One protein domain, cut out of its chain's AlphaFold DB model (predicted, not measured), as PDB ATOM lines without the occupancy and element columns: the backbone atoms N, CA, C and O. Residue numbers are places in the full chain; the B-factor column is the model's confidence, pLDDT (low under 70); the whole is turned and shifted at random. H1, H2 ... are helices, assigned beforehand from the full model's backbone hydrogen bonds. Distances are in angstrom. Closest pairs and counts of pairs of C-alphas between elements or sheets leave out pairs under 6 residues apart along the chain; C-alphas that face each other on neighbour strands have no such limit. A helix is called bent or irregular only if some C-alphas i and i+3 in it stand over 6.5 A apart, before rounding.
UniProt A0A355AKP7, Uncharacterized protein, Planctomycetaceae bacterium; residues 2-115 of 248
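AT A GLANCE: This is residues 2 to 115 of the 248 residues of an uncharacterized protein of Planctomycetaceae bacterium (UniProt A0A355AKP7). Helix H4 lies in the middle between long H2 and H1, short H6 packs on H1, and H3 makes one far end, where residues 51 to 57 stick out. The 114 printed residues, all helix in class, have six named helices, H1 to H6 in chain order, and no named strand. The whole is loose, radius of gyration of the C-alphas 17.1 A, spanning 55 by 35 by 21 A.

HOW THE PARTS SIT: H1, residues 2 to 17, touches H4, residues 77 to 95, at a shallow tilt of 18 degrees, the same way; closest C-alphas Trp 13 and Ala 86, 5.6 A. H1 touches H6, residues 109 to 115, opposite ways at a shallow 12 degrees; closest C-alphas Thr 10 and Phe 110, 5.9 A. H2, residues 26 to 47, touches H4 opposite ways at 37 degrees, only just steep; closest C-alphas Pro 36 and Ala 84, 4.8 A. Residues 42 to 46 of H2 alone touch H3, residues 57 to 69, at a steep 63 degrees; closest C-alphas Ala 46 and Thr 66, 5.1 A. H5, residues 100 to 106, is close to but not clearly touching H1. Every O i to N i+4 pair is within hydrogen-bond range in H1, H4, H5 and H6; H2 has 17 of 18, H3 7 of 9.

IN THESE COORDINATES: H1 begins at C-alpha 2 (169.436, 126.726, 111.176). H2, 31.8 A, has a kink of 26 degrees near residue 37. H3 is irregular: C-alphas 61 and 64 are 7.4 A apart. H4 spans 25.6 A. H6 ends at C-alpha 115 (180.260, 122.741, 104.966).

THE WHOLE: The C-alphas of Gly 55 and Lys 101, the farthest apart, are 54.9 A apart. The printed part has no cut and no long link. Residues 51 to 52 and 54 to 55 have pLDDT under 70.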
ATOM      1  N   GLU A   2     168.523 125.979 112.064       71.81
ATOM      2  CA  GLU A   2     169.436 126.726 111.176       71.81
ATOM      3  C   GLU A   2     170.299 125.858 110.240       71.81
ATOM      4  O   GLU A   2     170.455 126.201 109.075       71.81
ATOM      5  N   THR A   3     170.805 124.701 110.688       81.56
ATOM      6  CA  THR A   3     171.628 123.816 109.835       81.56
ATOM      7  C   THR A   3     170.843 123.224 108.664       81.56
ATOM      8  O   THR A   3     171.341 123.185 107.544       81.56
ATOM      9  N   ILE A   4     169.601 122.788 108.903       84.44
ATOM     10  CA  ILE A   4     168.735 122.230 107.852       84.44
ATOM     11  C   ILE A   4     168.375 123.328 106.850       84.44
ATOM     12  O   ILE A   4     168.469 123.110 105.647       84.44
ATOM     13  N   GLN A   5     168.032 124.523 107.341       83.31
ATOM     14  CA  GLN A   5     167.767 125.683 106.496       83.31
ATOM     15  C   GLN A   5     168.983 126.033 105.624       83.31
ATOM     16  O   GLN A   5     168.831 126.189 104.414       83.31
ATOM     17  N   LEU A   6     170.186 126.074 106.206       85.12
ATOM     18  CA  LEU A   6     171.427 126.328 105.472       85.12
ATOM     19  C   LEU A   6     171.667 125.278 104.382       85.12
ATOM     20  O   LEU A   6     171.996 125.643 103.257       85.12
ATOM     21  N   ILE A   7     171.475 123.990 104.680       89.50
ATOM     22  CA  ILE A   7     171.627 122.913 103.690       89.50
ATOM     23  C   ILE A   7     170.609 123.082 102.556       89.50
ATOM     24  O   ILE A   7     170.995 123.079 101.386       89.50
ATOM     25  N   CYS A   8     169.330 123.286 102.882       89.44
ATOM     26  CA  CYS A   8     168.275 123.484 101.890       89.44
ATOM     27  C   CYS A   8     168.571 124.680 100.979       89.44
ATOM     28  O   CYS A   8     168.539 124.541  99.755       89.44
ATOM     29  N   PHE A   9     168.920 125.838 101.546       88.50
ATOM     30  CA  PHE A   9     169.248 127.019 100.748       88.50
ATOM     31  C   PHE A   9     170.548 126.863  99.970       88.50
ATOM     32  O   PHE A   9     170.613 127.317  98.836       88.50
ATOM     33  N   THR A  10     171.537 126.141 100.490       91.00
ATOM     34  CA  THR A  10     172.754 125.811  99.737       91.00
ATOM     35  C   THR A  10     172.423 125.009  98.482       91.00
ATOM     36  O   THR A  10     172.925 125.326  97.403       91.00
ATOM     37  N   VAL A  11     171.549 124.004  98.590       92.69
ATOM     38  CA  VAL A  11     171.085 123.223  97.433       92.69
ATOM     39  C   VAL A  11     170.333 124.126  96.457       92.69
ATOM     40  O   VAL A  11     170.666 124.144  95.273       92.69
ATOM     41  N   ILE A  12     169.382 124.925  96.946       92.81
ATOM     42  CA  ILE A  12     168.591 125.847  96.117       92.81
ATOM     43  C   ILE A  12     169.495 126.850  95.390       92.81
ATOM     44  O   ILE A  12     169.401 126.987  94.173       92.81
ATOM     45  N   TRP A  13     170.400 127.525  96.097       93.62
ATOM     46  CA  TRP A  13     171.335 128.491  95.520       93.62
ATOM     47  C   TRP A  13     172.269 127.846  94.510       93.62
ATOM     48  O   TRP A  13     172.500 128.431  93.455       93.62
ATOM     49  N   THR A  14     172.755 126.634  94.789       93.62
ATOM     50  CA  THR A  14     173.580 125.885  93.838       93.62
ATOM     51  C   THR A  14     172.789 125.632  92.563       93.62
ATOM     52  O   THR A  14     173.253 126.021  91.495       93.62
ATOM     53  N   VAL A  15     171.576 125.072  92.668       93.31
ATOM     54  CA  VAL A  15     170.685 124.815  91.524       93.31
ATOM     55  C   VAL A  15     170.425 126.098  90.738       93.31
ATOM     56  O   VAL A  15     170.608 126.115  89.526       93.31
ATOM     57  N   ILE A  16     170.069 127.190  91.414       93.31
ATOM     58  CA  ILE A  16     169.777 128.486  90.791       93.31
ATOM     59  C   ILE A  16     171.002 129.066  90.082       93.31
ATOM     60  O   ILE A  16     170.908 129.524  88.939       93.31
ATOM     61  N   TRP A  17     172.170 129.005  90.719       94.94
ATOM     62  CA  TRP A  17     173.430 129.415  90.112       94.94
ATOM     63  C   TRP A  17     173.741 128.607  88.856       94.94
ATOM     64  O   TRP A  17     174.267 129.154  87.881       94.94
ATOM     65  N   ILE A  18     173.354 127.332  88.858       94.38
ATOM     66  CA  ILE A  18     173.497 126.401  87.749       94.38
ATOM     67  C   ILE A  18     172.226 126.346  86.851       94.38
ATOM     68  O   ILE A  18     171.978 125.359  86.159       94.38
ATOM     69  N   LEU A  19     171.405 127.397  86.779       91.69
ATOM     70  CA  LEU A  19     170.328 127.437  85.777       91.69
ATOM     71  C   LEU A  19     170.819 128.006  84.433       91.69
ATOM     72  O   LEU A  19     171.450 129.069  84.412       91.69
ATOM     73  N   PRO A  20     170.512 127.384  83.279       86.56
ATOM     74  CA  PRO A  20     170.772 127.998  81.981       86.56
ATOM     75  C   PRO A  20     169.879 129.237  81.827       86.56
ATOM     76  O   PRO A  20     168.657 129.136  81.759       86.56
ATOM     77  N   LEU A  21     170.493 130.424  81.796       84.06
ATOM     78  CA  LEU A  21     169.759 131.687  81.745       84.06
ATOM     79  C   LEU A  21     169.647 132.178  80.311       84.06
ATOM     80  O   LEU A  21     170.642 132.244  79.587       84.06
ATOM     81  N   LYS A  22     168.432 132.571  79.928       82.56
ATOM     82  CA  LYS A  22     168.223 133.433  78.766       82.56
ATOM     83  C   LYS A  22     168.620 134.869  79.134       82.56
ATOM     84  O   LYS A  22     168.509 135.234  80.306       82.56
ATOM     85  N   PRO A  23     169.068 135.688  78.168       81.69
ATOM     86  CA  PRO A  23     169.351 137.096  78.419       81.69
ATOM     87  C   PRO A  23     168.121 137.795  79.003       81.69
ATOM     88  O   PRO A  23     167.016 137.646  78.481       81.69
ATOM     89  N   PHE A  24     168.307 138.540  80.090       86.62
ATOM     90  CA  PHE A  24     167.238 139.349  80.663       86.62
ATOM     91  C   PHE A  24     166.997 140.586  79.799       86.62
ATOM     92  O   PHE A  24     167.923 141.148  79.213       86.62
ATOM     93  N   SER A  25     165.741 141.032  79.735       90.69
ATOM     94  CA  SER A  25     165.464 142.387  79.265       90.69
ATOM     95  C   SER A  25     166.004 143.388  80.289       90.69
ATOM     96  O   SER A  25     166.111 143.083  81.479       90.69
ATOM     97  N   ARG A  26     166.316 144.612  79.850       87.56
ATOM     98  CA  ARG A  26     166.870 145.646  80.738       87.56
ATOM     99  C   ARG A  26     165.967 145.942  81.943       87.56
ATOM    100  O   ARG A  26     166.470 146.158  83.036       87.56
ATOM    101  N   ALA A  27     164.647 145.922  81.748       89.62
ATOM    102  CA  ALA A  27     163.683 146.111  82.830       89.62
ATOM    103  C   ALA A  27     163.768 144.979  83.864       89.62
ATOM    104  O   ALA A  27     163.879 145.249  85.054       89.62
ATOM    105  N   VAL A  28     163.808 143.722  83.408       89.88
ATOM    106  CA  VAL A  28     163.941 142.556  84.295       89.88
ATOM    107  C   VAL A  28     165.273 142.588  85.037       89.88
ATOM    108  O   VAL A  28     165.295 142.334  86.236       89.88
ATOM    109  N   GLU A  29     166.372 142.951  84.370       88.88
ATOM    110  CA  GLU A  29     167.685 143.117  85.006       88.88
ATOM    111  C   GLU A  29     167.637 144.162  86.134       88.88
ATOM    112  O   GLU A  29     168.113 143.904  87.233       88.88
ATOM    113  N   ILE A  30     167.002 145.317  85.916       89.44
ATOM    114  CA  ILE A  30     166.883 146.359  86.947       89.44
ATOM    115  C   ILE A  30     165.990 145.892  88.103       89.44
ATOM    116  O   ILE A  30     166.393 145.982  89.261       89.44
ATOM    117  N   THR A  31     164.800 145.364  87.813       89.06
ATOM    118  CA  THR A  31     163.851 144.929  88.848       89.06
ATOM    119  C   THR A  31     164.424 143.795  89.694       89.06
ATOM    120  O   THR A  31     164.327 143.834  90.918       89.06
ATOM    121  N   THR A  32     165.071 142.810  89.068       89.44
ATOM    122  CA  THR A  32     165.701 141.697  89.796       89.44
ATOM    123  C   THR A  32     166.913 142.137  90.609       89.44
ATOM    124  O   THR A  32     167.156 141.545  91.653       89.44
ATOM    125  N   GLY A  33     167.627 143.189  90.195       87.81
ATOM    126  CA  GLY A  33     168.711 143.791  90.976       87.81
ATOM    127  C   GLY A  33     168.232 144.623  92.170       87.81
ATOM    128  O   GLY A  33     168.900 144.661  93.201       87.81
ATOM    129  N   LEU A  34     167.055 145.250  92.073       90.69
ATOM    130  CA  LEU A  34     166.469 146.030  93.170       90.69
ATOM    131  C   LEU A  34     166.045 145.155  94.354       90.69
ATOM    132  O   LEU A  34     166.179 145.582  95.492       90.69
ATOM    133  N   ILE A  35     165.591 143.924  94.110       91.88
ATOM    134  CA  ILE A  35     165.149 143.000  95.168       91.88
ATOM    135  C   ILE A  35     166.250 142.716  96.212       91.88
ATOM    136  O   ILE A  35     166.018 142.992  97.393       91.88
ATOM    137  N   PRO A  36     167.446 142.205  95.843       89.56
ATOM    138  CA  PRO A  36     168.527 142.020  96.803       89.56
ATOM    139  C   PRO A  36     168.965 143.353  97.402       89.56
ATOM    140  O   PRO A  36     169.175 143.418  98.609       89.56
ATOM    141  N   PHE A  37     169.032 144.429  96.611       87.44
ATOM    142  CA  PHE A  37     169.403 145.747  97.125       87.44
ATOM    143  C   PHE A  37     168.473 146.218  98.253       87.44
ATOM    144  O   PHE A  37     168.953 146.634  99.304       87.44
ATOM    145  N   SER A  38     167.156 146.090  98.088       88.19
ATOM    146  CA  SER A  38     166.173 146.432  99.117       88.19
ATOM    147  C   SER A  38     166.273 145.519 100.340       88.19
ATOM    148  O   SER A  38     166.240 146.014 101.462       88.19
ATOM    149  N   ALA A  39     166.442 144.207 100.152       88.62
ATOM    150  CA  ALA A  39     166.546 143.262 101.266       88.62
ATOM    151  C   ALA A  39     167.812 143.489 102.114       88.62
ATOM    152  O   ALA A  39     167.738 143.555 103.341       88.62
ATOM    153  N   PHE A  40     168.971 143.678 101.474       84.38
ATOM    154  CA  PHE A  40     170.207 144.038 102.174       84.38
ATOM    155  C   PHE A  40     170.130 145.450 102.767       84.38
ATOM    156  O   PHE A  40     170.577 145.661 103.894       84.38
ATOM    157  N   GLY A  41     169.510 146.393 102.056       84.75
ATOM    158  CA  GLY A  41     169.274 147.756 102.524       84.75
ATOM    159  C   GLY A  41     168.438 147.804 103.800       84.75
ATOM    160  O   GLY A  41     168.783 148.546 104.710       84.75
ATOM    161  N   LEU A  42     167.411 146.958 103.926       86.62
ATOM    162  CA  LEU A  42     166.639 146.812 105.164       86.62
ATOM    163  C   LEU A  42     167.508 146.322 106.330       86.62
ATOM    164  O   LEU A  42     167.372 146.819 107.446       86.62
ATOM    165  N   ARG A  43     168.445 145.401 106.084       81.25
ATOM    166  CA  ARG A  43     169.359 144.914 107.128       81.25
ATOM    167  C   ARG A  43     170.327 146.005 107.597       81.25
ATOM    168  O   ARG A  43     170.558 146.136 108.794       81.25
ATOM    169  N   VAL A  44     170.847 146.813 106.671       79.38
ATOM    170  CA  VAL A  44     171.663 147.994 107.003       79.38
ATOM    171  C   VAL A  44     170.827 149.036 107.745       79.38
ATOM    172  O   VAL A  44     171.278 149.581 108.746       79.38
ATOM    173  N   PHE A  45     169.590 149.269 107.293       82.69
ATOM    174  CA  PHE A  45     168.645 150.182 107.925       82.69
ATOM    175  C   PHE A  45     168.407 149.819 109.394       82.69
ATOM    176  O   PHE A  45     168.561 150.679 110.255       82.69
ATOM    177  N   ALA A  46     168.111 148.552 109.698       81.38
ATOM    178  CA  ALA A  46     167.922 148.097 111.076       81.38
ATOM    179  C   ALA A  46     169.172 148.300 111.948       81.38
ATOM    180  O   ALA A  46     169.045 148.629 113.125       81.38
ATOM    181  N   GLY A  47     170.367 148.178 111.360       73.94
ATOM    182  CA  GLY A  47     171.638 148.426 112.042       73.94
ATOM    183  C   GLY A  47     171.784 149.844 112.604       73.94
ATOM    184  O   GLY A  47     172.426 150.013 113.635       73.94
ATOM    185  N   PHE A  48     171.151 150.856 111.998       74.38
ATOM    186  CA  PHE A  48     171.197 152.232 112.514       74.38
ATOM    187  C   PHE A  48     170.433 152.428 113.829       74.38
ATOM    188  O   PHE A  48     170.657 153.428 114.507       74.38
ATOM    189  N   PHE A  49     169.542 151.503 114.193       77.31
ATOM    190  CA  PHE A  49     168.660 151.644 115.355       77.31
ATOM    191  C   PHE A  49     169.057 150.759 116.543       77.31
ATOM    192  O   PHE A  49     168.365 150.777 117.556       77.31
ATOM    193  N   VAL A  50     170.156 150.001 116.446       71.38
ATOM    194  CA  VAL A  50     170.590 149.053 117.492       71.38
ATOM    195  C   VAL A  50     170.979 149.765 118.795       71.38
ATOM    196  O   VAL A  50     170.626 149.288 119.868       71.38
ATOM    197  N   ASP A  51     171.633 150.926 118.703       68.69
ATOM    198  CA  ASP A  51     172.173 151.659 119.861       68.69
ATOM    199  C   ASP A  51     171.333 152.886 120.263       68.69
ATOM    200  O   ASP A  51     171.772 153.720 121.061       68.69
ATOM    201  N   VAL A  52     170.129 153.045 119.701       69.44
ATOM    202  CA  VAL A  52     169.297 154.220 119.991       69.44
ATOM    203  C   VAL A  52     168.530 154.008 121.309       69.44
ATOM    204  O   VAL A  52     167.912 152.956 121.489       69.44
ATOM    205  N   PRO A  53     168.547 154.978 122.248       71.56
ATOM    206  CA  PRO A  53     167.941 154.815 123.567       71.56
ATOM    207  C   PRO A  53     166.448 154.466 123.536       71.56
ATOM    208  O   PRO A  53     165.669 154.979 122.729       71.56
ATOM    209  N   TYR A  54     166.029 153.641 124.498       65.00
ATOM    210  CA  TYR A  54     164.617 153.352 124.740       65.00
ATOM    211  C   TYR A  54     163.850 154.640 125.082       65.00
ATOM    212  O   TYR A  54     164.219 155.358 126.007       65.00
ATOM    213  N   GLY A  55     162.762 154.903 124.351       68.19
ATOM    214  CA  GLY A  55     161.906 156.082 124.543       68.19
ATOM    215  C   GLY A  55     162.007 157.138 123.440       68.19
ATOM    216  O   GLY A  55     161.216 158.078 123.448       68.19
ATOM    217  N   ASP A  56     162.908 156.974 122.468       77.00
ATOM    218  CA  ASP A  56     162.940 157.839 121.287       77.00
ATOM    219  C   ASP A  56     161.672 157.620 120.415       77.00
ATOM    220  O   ASP A  56     161.344 156.472 120.060       77.00
ATOM    221  N   PRO A  57     160.925 158.689 120.064       78.69
ATOM    222  CA  PRO A  57     159.724 158.601 119.228       78.69
ATOM    223  C   PRO A  57     159.994 158.031 117.821       78.69
ATOM    224  O   PRO A  57     159.109 157.423 117.209       78.69
ATOM    225  N   ILE A  58     161.213 158.180 117.297       76.50
ATOM    226  CA  ILE A  58     161.608 157.636 115.992       76.50
ATOM    227  C   ILE A  58     161.801 156.124 116.098       76.50
ATOM    228  O   ILE A  58     161.254 155.378 115.284       76.50
ATOM    229  N   VAL A  59     162.514 155.657 117.129       76.50
ATOM    230  CA  VAL A  59     162.758 154.222 117.360       76.50
ATOM    231  C   VAL A  59     161.452 153.483 117.561       76.50
ATOM    232  O   VAL A  59     161.232 152.452 116.940       76.50
ATOM    233  N   THR A  60     160.556 154.023 118.385       80.56
ATOM    234  CA  THR A  60     159.240 153.415 118.632       80.56
ATOM    235  C   THR A  60     158.409 153.275 117.356       80.56
ATOM    236  O   THR A  60     157.707 152.275 117.207       80.56
ATOM    237  N   SER A  61     158.549 154.203 116.406       81.94
ATOM    238  CA  SER A  61     157.864 154.149 115.108       81.94
ATOM    239  C   SER A  61     158.430 153.073 114.170       81.94
ATOM    240  O   SER A  61     157.671 152.434 113.441       81.94
ATOM    241  N   VAL A  62     159.748 152.842 114.184       85.62
ATOM    242  CA  VAL A  62     160.406 151.829 113.329       85.62
ATOM    243  C   VAL A  62     160.561 150.465 114.004       85.62
ATOM    244  O   VAL A  62     160.864 149.482 113.327       85.62
ATOM    245  N   LYS A  63     160.302 150.382 115.313       83.25
ATOM    246  CA  LYS A  63     160.490 149.185 116.139       83.25
ATOM    247  C   LYS A  63     159.842 147.920 115.560       83.25
ATOM    248  O   LYS A  63     160.525 146.901 115.505       83.25
ATOM    249  N   PRO A  64     158.587 147.941 115.061       87.12
ATOM    250  CA  PRO A  64     157.985 146.741 114.479       87.12
ATOM    251  C   PRO A  64     158.780 146.190 113.287       87.12
ATOM    252  O   PRO A  64     158.886 144.977 113.111       87.12
ATOM    253  N   LEU A  65     159.364 147.082 112.480       86.00
ATOM    254  CA  LEU A  65     160.176 146.717 111.325       86.00
ATOM    255  C   LEU A  65     161.550 146.191 111.758       86.00
ATOM    256  O   LEU A  65     161.986 145.156 111.257       86.00
ATOM    257  N   THR A  66     162.222 146.866 112.693       86.31
ATOM    258  CA  THR A  66     163.539 146.435 113.187       86.31
ATOM    259  C   THR A  66     163.454 145.119 113.955       86.31
ATOM    260  O   THR A  66     164.299 144.250 113.757       86.31
ATOM    261  N   ASP A  67     162.409 144.925 114.762       87.31
ATOM    262  CA  ASP A  67     162.171 143.678 115.493       87.31
ATOM    263  C   ASP A  67     161.929 142.520 114.517       87.31
ATOM    264  O   ASP A  67     162.517 141.451 114.680       87.31
ATOM    265  N   TRP A  68     161.145 142.728 113.453       90.19
ATOM    266  CA  TRP A  68     160.960 141.720 112.405       90.19
ATOM    267  C   TRP A  68     162.270 141.366 111.690       90.19
ATOM    268  O   TRP A  68     162.587 140.183 111.538       90.19
ATOM    269  N   ILE A  69     163.057 142.376 111.301       86.19
ATOM    270  CA  ILE A  69     164.368 142.196 110.653       86.19
ATOM    271  C   ILE A  69     165.316 141.384 111.546       86.19
ATOM    272  O   ILE A  69     166.046 140.522 111.052       86.19
ATOM    273  N   ASN A  70     165.253 141.605 112.859       83.31
ATOM    274  CA  ASN A  70     166.045 140.893 113.861       83.31
ATOM    275  C   ASN A  70     165.459 139.522 114.260       83.31
ATOM    276  O   ASN A  70     166.018 138.852 115.125       83.31
ATOM    277  N   GLY A  71     164.376 139.068 113.618       80.88
ATOM    278  CA  GLY A  71     163.811 137.724 113.797       80.88
ATOM    279  C   GLY A  71     162.612 137.631 114.743       80.88
ATOM    280  O   GLY A  71     162.224 136.529 115.122       80.88
ATOM    281  N   GLY A  72     162.003 138.757 115.113       79.25
ATOM    282  CA  GLY A  72     160.901 138.830 116.075       79.25
ATOM    283  C   GLY A  72     159.528 138.374 115.565       79.25
ATOM    284  O   GLY A  72     158.608 138.252 116.372       79.25
ATOM    285  N   SER A  73     159.340 138.121 114.263       78.88
ATOM    286  CA  SER A  73     158.035 137.703 113.720       78.88
ATOM    287  C   SER A  73     158.115 136.898 112.410       78.88
ATOM    288  O   SER A  73     159.175 136.767 111.794       78.88
ATOM    289  N   PHE A  74     156.981 136.304 112.009       78.19
ATOM    290  CA  PHE A  74     156.824 135.517 110.776       78.19
ATOM    291  C   PHE A  74     156.305 136.390 109.609       78.19
ATOM    292  O   PHE A  74     155.409 137.203 109.839       78.19
ATOM    293  N   PRO A  75     156.780 136.192 108.358       81.25
ATOM    294  CA  PRO A  75     157.804 135.229 107.934       81.25
ATOM    295  C   PRO A  75     159.192 135.628 108.432       81.25
ATOM    296  O   PRO A  75     159.498 136.808 108.497       81.25
ATOM    297  N   ALA A  76     160.044 134.658 108.768       86.69
ATOM    298  CA  ALA A  76     161.387 134.962 109.259       86.69
ATOM    299  C   ALA A  76     162.161 135.801 108.229       86.69
ATOM    300  O   ALA A  76     162.284 135.397 107.071       86.69
ATOM    301  N   PHE A  77     162.728 136.937 108.642       87.31
ATOM    302  CA  PHE A  77     163.479 137.812 107.735       87.31
ATOM    303  C   PHE A  77     164.655 137.093 107.052       87.31
ATOM    304  O   PHE A  77     164.963 137.361 105.892       87.31
ATOM    305  N   GLN A  78     165.253 136.097 107.715       86.06
ATOM    306  CA  GLN A  78     166.278 135.244 107.110       86.06
ATOM    307  C   GLN A  78     165.779 134.543 105.835       86.06
ATOM    308  O   GLN A  78     166.516 134.473 104.860       86.06
ATOM    309  N   LEU A  79     164.515 134.109 105.784       85.69
ATOM    310  CA  LEU A  79     163.921 133.516 104.581       85.69
ATOM    311  C   LEU A  79     163.801 134.542 103.445       85.69
ATOM    312  O   LEU A  79     164.044 134.211 102.282       85.69
ATOM    313  N   VAL A  80     163.459 135.795 103.771       88.69
ATOM    314  CA  VAL A  80     163.424 136.905 102.803       88.69
ATOM    315  C   VAL A  80     164.819 137.154 102.239       88.69
ATOM    316  O   VAL A  80     164.974 137.251 101.024       88.69
ATOM    317  N   LEU A  81     165.841 137.189 103.097       88.19
ATOM    318  CA  LEU A  81     167.232 137.336 102.674       88.19
ATOM    319  C   LEU A  81     167.699 136.168 101.813       88.19
ATOM    320  O   LEU A  81     168.275 136.400 100.755       88.19
ATOM    321  N   ASP A  82     167.420 134.931 102.214       88.38
ATOM    322  CA  ASP A  82     167.852 133.751 101.468       88.38
ATOM    323  C   ASP A  82     167.198 133.694 100.071       88.38
ATOM    324  O   ASP A  82     167.833 133.319  99.077       88.38
ATOM    325  N   THR A  83     165.944 134.146  99.971       88.44
ATOM    326  CA  THR A  83     165.223 134.307  98.696       88.44
ATOM    327  C   THR A  83     165.795 135.459  97.868       88.44
ATOM    328  O   THR A  83     165.977 135.336  96.655       88.44
ATOM    329  N   ALA A  84     166.127 136.580  98.506       92.06
ATOM    330  CA  ALA A  84     166.746 137.718  97.843       92.06
ATOM    331  C   ALA A  84     168.146 137.375  97.310       92.06
ATOM    332  O   ALA A  84     168.489 137.787  96.203       92.06
ATOM    333  N   VAL A  85     168.923 136.558  98.033       91.00
ATOM    334  CA  VAL A  85     170.202 135.997  97.568       91.00
ATOM    335  C   VAL A  85     169.984 135.137  96.330       91.00
ATOM    336  O   VAL A  85     170.675 135.331  95.334       91.00
ATOM    337  N   ALA A  86     168.996 134.240  96.341       91.25
ATOM    338  CA  ALA A  86     168.666 133.411  95.186       91.25
ATOM    339  C   ALA A  86     168.358 134.251  93.928       91.25
ATOM    340  O   ALA A  86     168.918 134.005  92.857       91.25
ATOM    341  N   ILE A  87     167.527 135.288  94.060       91.62
ATOM    342  CA  ILE A  87     167.226 136.227  92.966       91.62
ATOM    343  C   ILE A  87     168.486 137.009  92.563       91.62
ATOM    344  O   ILE A  87     168.771 137.170  91.374       91.62
ATOM    345  N   GLY A  88     169.275 137.436  93.546       91.94
ATOM    346  CA  GLY A  88     170.540 138.130  93.354       91.94
ATOM    347  C   GLY A  88     171.559 137.312  92.568       91.94
ATOM    348  O   GLY A  88     172.252 137.881  91.734       91.94
ATOM    349  N   LEU A  89     171.618 135.989  92.742       92.88
ATOM    350  CA  LEU A  89     172.494 135.106  91.962       92.88
ATOM    351  C   LEU A  89     172.121 135.089  90.474       92.88
ATOM    352  O   LEU A  89     173.006 135.148  89.616       92.88
ATOM    353  N   LEU A  90     170.821 135.050  90.164       91.81
ATOM    354  CA  LEU A  90     170.326 135.126  88.786       91.81
ATOM    355  C   LEU A  90     170.642 136.480  88.158       91.81
ATOM    356  O   LEU A  90     171.186 136.546  87.051       91.81
ATOM    357  N   TRP A  91     170.332 137.550  88.888       93.06
ATOM    358  CA  TRP A  91     170.642 138.912  88.479       93.06
ATOM    359  C   TRP A  91     172.142 139.093  88.244       93.06
ATOM    360  O   TRP A  91     172.540 139.568  87.188       93.06
ATOM    361  N   PHE A  92     172.984 138.652  89.177       91.81
ATOM    362  CA  PHE A  92     174.437 138.783  89.107       91.81
ATOM    363  C   PHE A  92     175.012 138.073  87.877       91.81
ATOM    364  O   PHE A  92     175.826 138.638  87.142       91.81
ATOM    365  N   ALA A  93     174.541 136.855  87.597       91.56
ATOM    366  CA  ALA A  93     174.926 136.123  86.398       91.56
ATOM    367  C   ALA A  93     174.542 136.872  85.109       91.56
ATOM    368  O   ALA A  93     175.353 136.945  84.180       91.56
ATOM    369  N   ALA A  94     173.337 137.449  85.056       90.25
ATOM    370  CA  ALA A  94     172.849 138.205  83.905       90.25
ATOM    371  C   ALA A  94     173.569 139.560  83.739       90.25
ATOM    372  O   ALA A  94     174.103 139.848  82.666       90.25
ATOM    373  N   ALA A  95     173.665 140.356  84.804       89.62
ATOM    374  CA  ALA A  95     174.265 141.691  84.819       89.62
ATOM    375  C   ALA A  95     175.743 141.671  84.403       89.62
ATOM    376  O   ALA A  95     176.213 142.559  83.686       89.62
ATOM    377  N   PHE A  96     176.479 140.613  84.748       90.12
ATOM    378  CA  PHE A  96     177.892 140.479  84.381       90.12
ATOM    379  C   PHE A  96     178.161 139.527  83.209       90.12
ATOM    380  O   PHE A  96     179.324 139.300  82.875       90.12
ATOM    381  N   HIS A  97     177.115 139.018  82.544       89.56
ATOM    382  CA  HIS A  97     177.219 138.058  81.435       89.56
ATOM    383  C   HIS A  97     178.116 136.856  81.769       89.56
ATOM    384  O   HIS A  97     178.986 136.467  80.984       89.56
ATOM    385  N   ILE A  98     177.927 136.270  82.953       90.25
ATOM    386  CA  ILE A  98     178.762 135.164  83.422       90.25
ATOM    387  C   ILE A  98     178.415 133.902  82.616       90.25
ATOM    388  O   ILE A  98     177.276 133.418  82.687       90.25
ATOM    389  N   PRO A  99     179.375 133.331  81.857       90.50
ATOM    390  CA  PRO A  99     179.108 132.173  81.024       90.50
ATOM    391  C   PRO A  99     178.645 130.974  81.839       90.50
ATOM    392  O   PRO A  99     179.116 130.716  82.946       90.50
ATOM    393  N   TRP A 100     177.785 130.172  81.221       91.94
ATOM    394  CA  TRP A 100     177.260 128.945  81.804       91.94
ATOM    395  C   TRP A 100     178.352 128.008  82.354       91.94
ATOM    396  O   TRP A 100     178.294 127.567  83.498       91.94
ATOM    397  N   LYS A 101     179.409 127.790  81.562       91.88
ATOM    398  CA  LYS A 101     180.560 126.955  81.940       91.88
ATOM    399  C   LYS A 101     181.298 127.483  83.174       91.88
ATOM    400  O   LYS A 101     181.752 126.693  83.992       91.88
ATOM    401  N   SER A 102     181.409 128.806  83.310       91.62
ATOM    402  CA  SER A 102     182.031 129.446  84.472       91.62
ATOM    403  C   SER A 102     181.205 129.204  85.730       91.62
ATOM    404  O   SER A 102     181.768 128.880  86.768       91.62
ATOM    405  N   ARG A 103     179.873 129.300  85.622       93.62
ATOM    406  CA  ARG A 103     178.955 129.064  86.745       93.62
ATOM    407  C   ARG A 103     178.993 127.618  87.224       93.62
ATOM    408  O   ARG A 103     179.112 127.379  88.418       93.62
ATOM    409  N   LEU A 104     178.997 126.661  86.297       93.62
ATOM    410  CA  LEU A 104     179.201 125.247  86.626       93.62
ATOM    411  C   LEU A 104     180.536 125.007  87.342       93.62
ATOM    412  O   LEU A 104     180.571 124.326  88.363       93.62
ATOM    413  N   ALA A 105     181.622 125.606  86.846       92.81
ATOM    414  CA  ALA A 105     182.950 125.452  87.437       92.81
ATOM    415  C   ALA A 105     183.073 126.046  88.851       92.81
ATOM    416  O   ALA A 105     183.975 125.655  89.585       92.81
ATOM    417  N   THR A 106     182.187 126.967  89.243       93.25
ATOM    418  CA  THR A 106     182.177 127.592  90.576       93.25
ATOM    419  C   THR A 106     181.009 127.152  91.456       93.25
ATOM    420  O   THR A 106     180.911 127.591  92.597       93.25
ATOM    421  N   ALA A 107     180.138 126.258  90.980       93.44
ATOM    422  CA  ALA A 107     178.955 125.815  91.720       93.44
ATOM    423  C   ALA A 107     179.294 125.137  93.056       93.44
ATOM    424  O   ALA A 107     178.540 125.247  94.017       93.44
ATOM    425  N   TRP A 108     180.457 124.488  93.137       93.12
ATOM    426  CA  TRP A 108     180.954 123.838  94.350       93.12
ATOM    427  C   TRP A 108     181.272 124.821  95.490       93.12
ATOM    428  O   TRP A 108     181.385 124.395  96.639       93.12
ATOM    429  N   VAL A 109     181.397 126.127  95.214       92.06
ATOM    430  CA  VAL A 109     181.711 127.132  96.241       92.06
ATOM    431  C   VAL A 109     180.618 127.179  97.311       92.06
ATOM    432  O   VAL A 109     180.942 127.225  98.494       92.06
ATOM    433  N   PHE A 110     179.337 127.093  96.930       91.94
ATOM    434  CA  PHE A 110     178.224 127.101  97.888       91.94
ATOM    435  C   PHE A 110     178.296 125.945  98.900       91.94
ATOM    436  O   PHE A 110     178.341 126.231 100.098       91.94
ATOM    437  N   PRO A 111     178.359 124.659  98.487       94.06
ATOM    438  CA  PRO A 111     178.447 123.557  99.440       94.06
ATOM    439  C   PRO A 111     179.740 123.566 100.252       94.06
ATOM    440  O   PRO A 111     179.695 123.196 101.421       94.06
ATOM    441  N   VAL A 112     180.871 124.028  99.703       93.94
ATOM    442  CA  VAL A 112     182.113 124.141 100.485       93.94
ATOM    443  C   VAL A 112     182.004 125.213 101.568       93.94
ATOM    444  O   VAL A 112     182.382 124.955 102.708       93.94
ATOM    445  N   VAL A 113     181.443 126.385 101.260       91.69
ATOM    446  CA  VAL A 113     181.227 127.448 102.258       91.69
ATOM    447  C   VAL A 113     180.218 127.009 103.320       91.69
ATOM    448  O   VAL A 113     180.443 127.236 104.508       91.69
ATOM    449  N   ALA A 114     179.143 126.326 102.924       92.25
ATOM    450  CA  ALA A 114     178.169 125.780 103.864       92.25
ATOM    451  C   ALA A 114     178.792 124.708 104.771       92.25
ATOM    452  O   ALA A 114     178.636 124.769 105.988       92.25
ATOM    453  N   ALA A 115     179.554 123.767 104.205       93.50
ATOM    454  CA  ALA A 115     180.260 122.741 104.966       93.50
ATOM    455  C   ALA A 115     181.275 123.354 105.934       93.50
ATOM    456  O   ALA A 115     181.330 122.938 107.090       93.50
TER     457      ALA A 115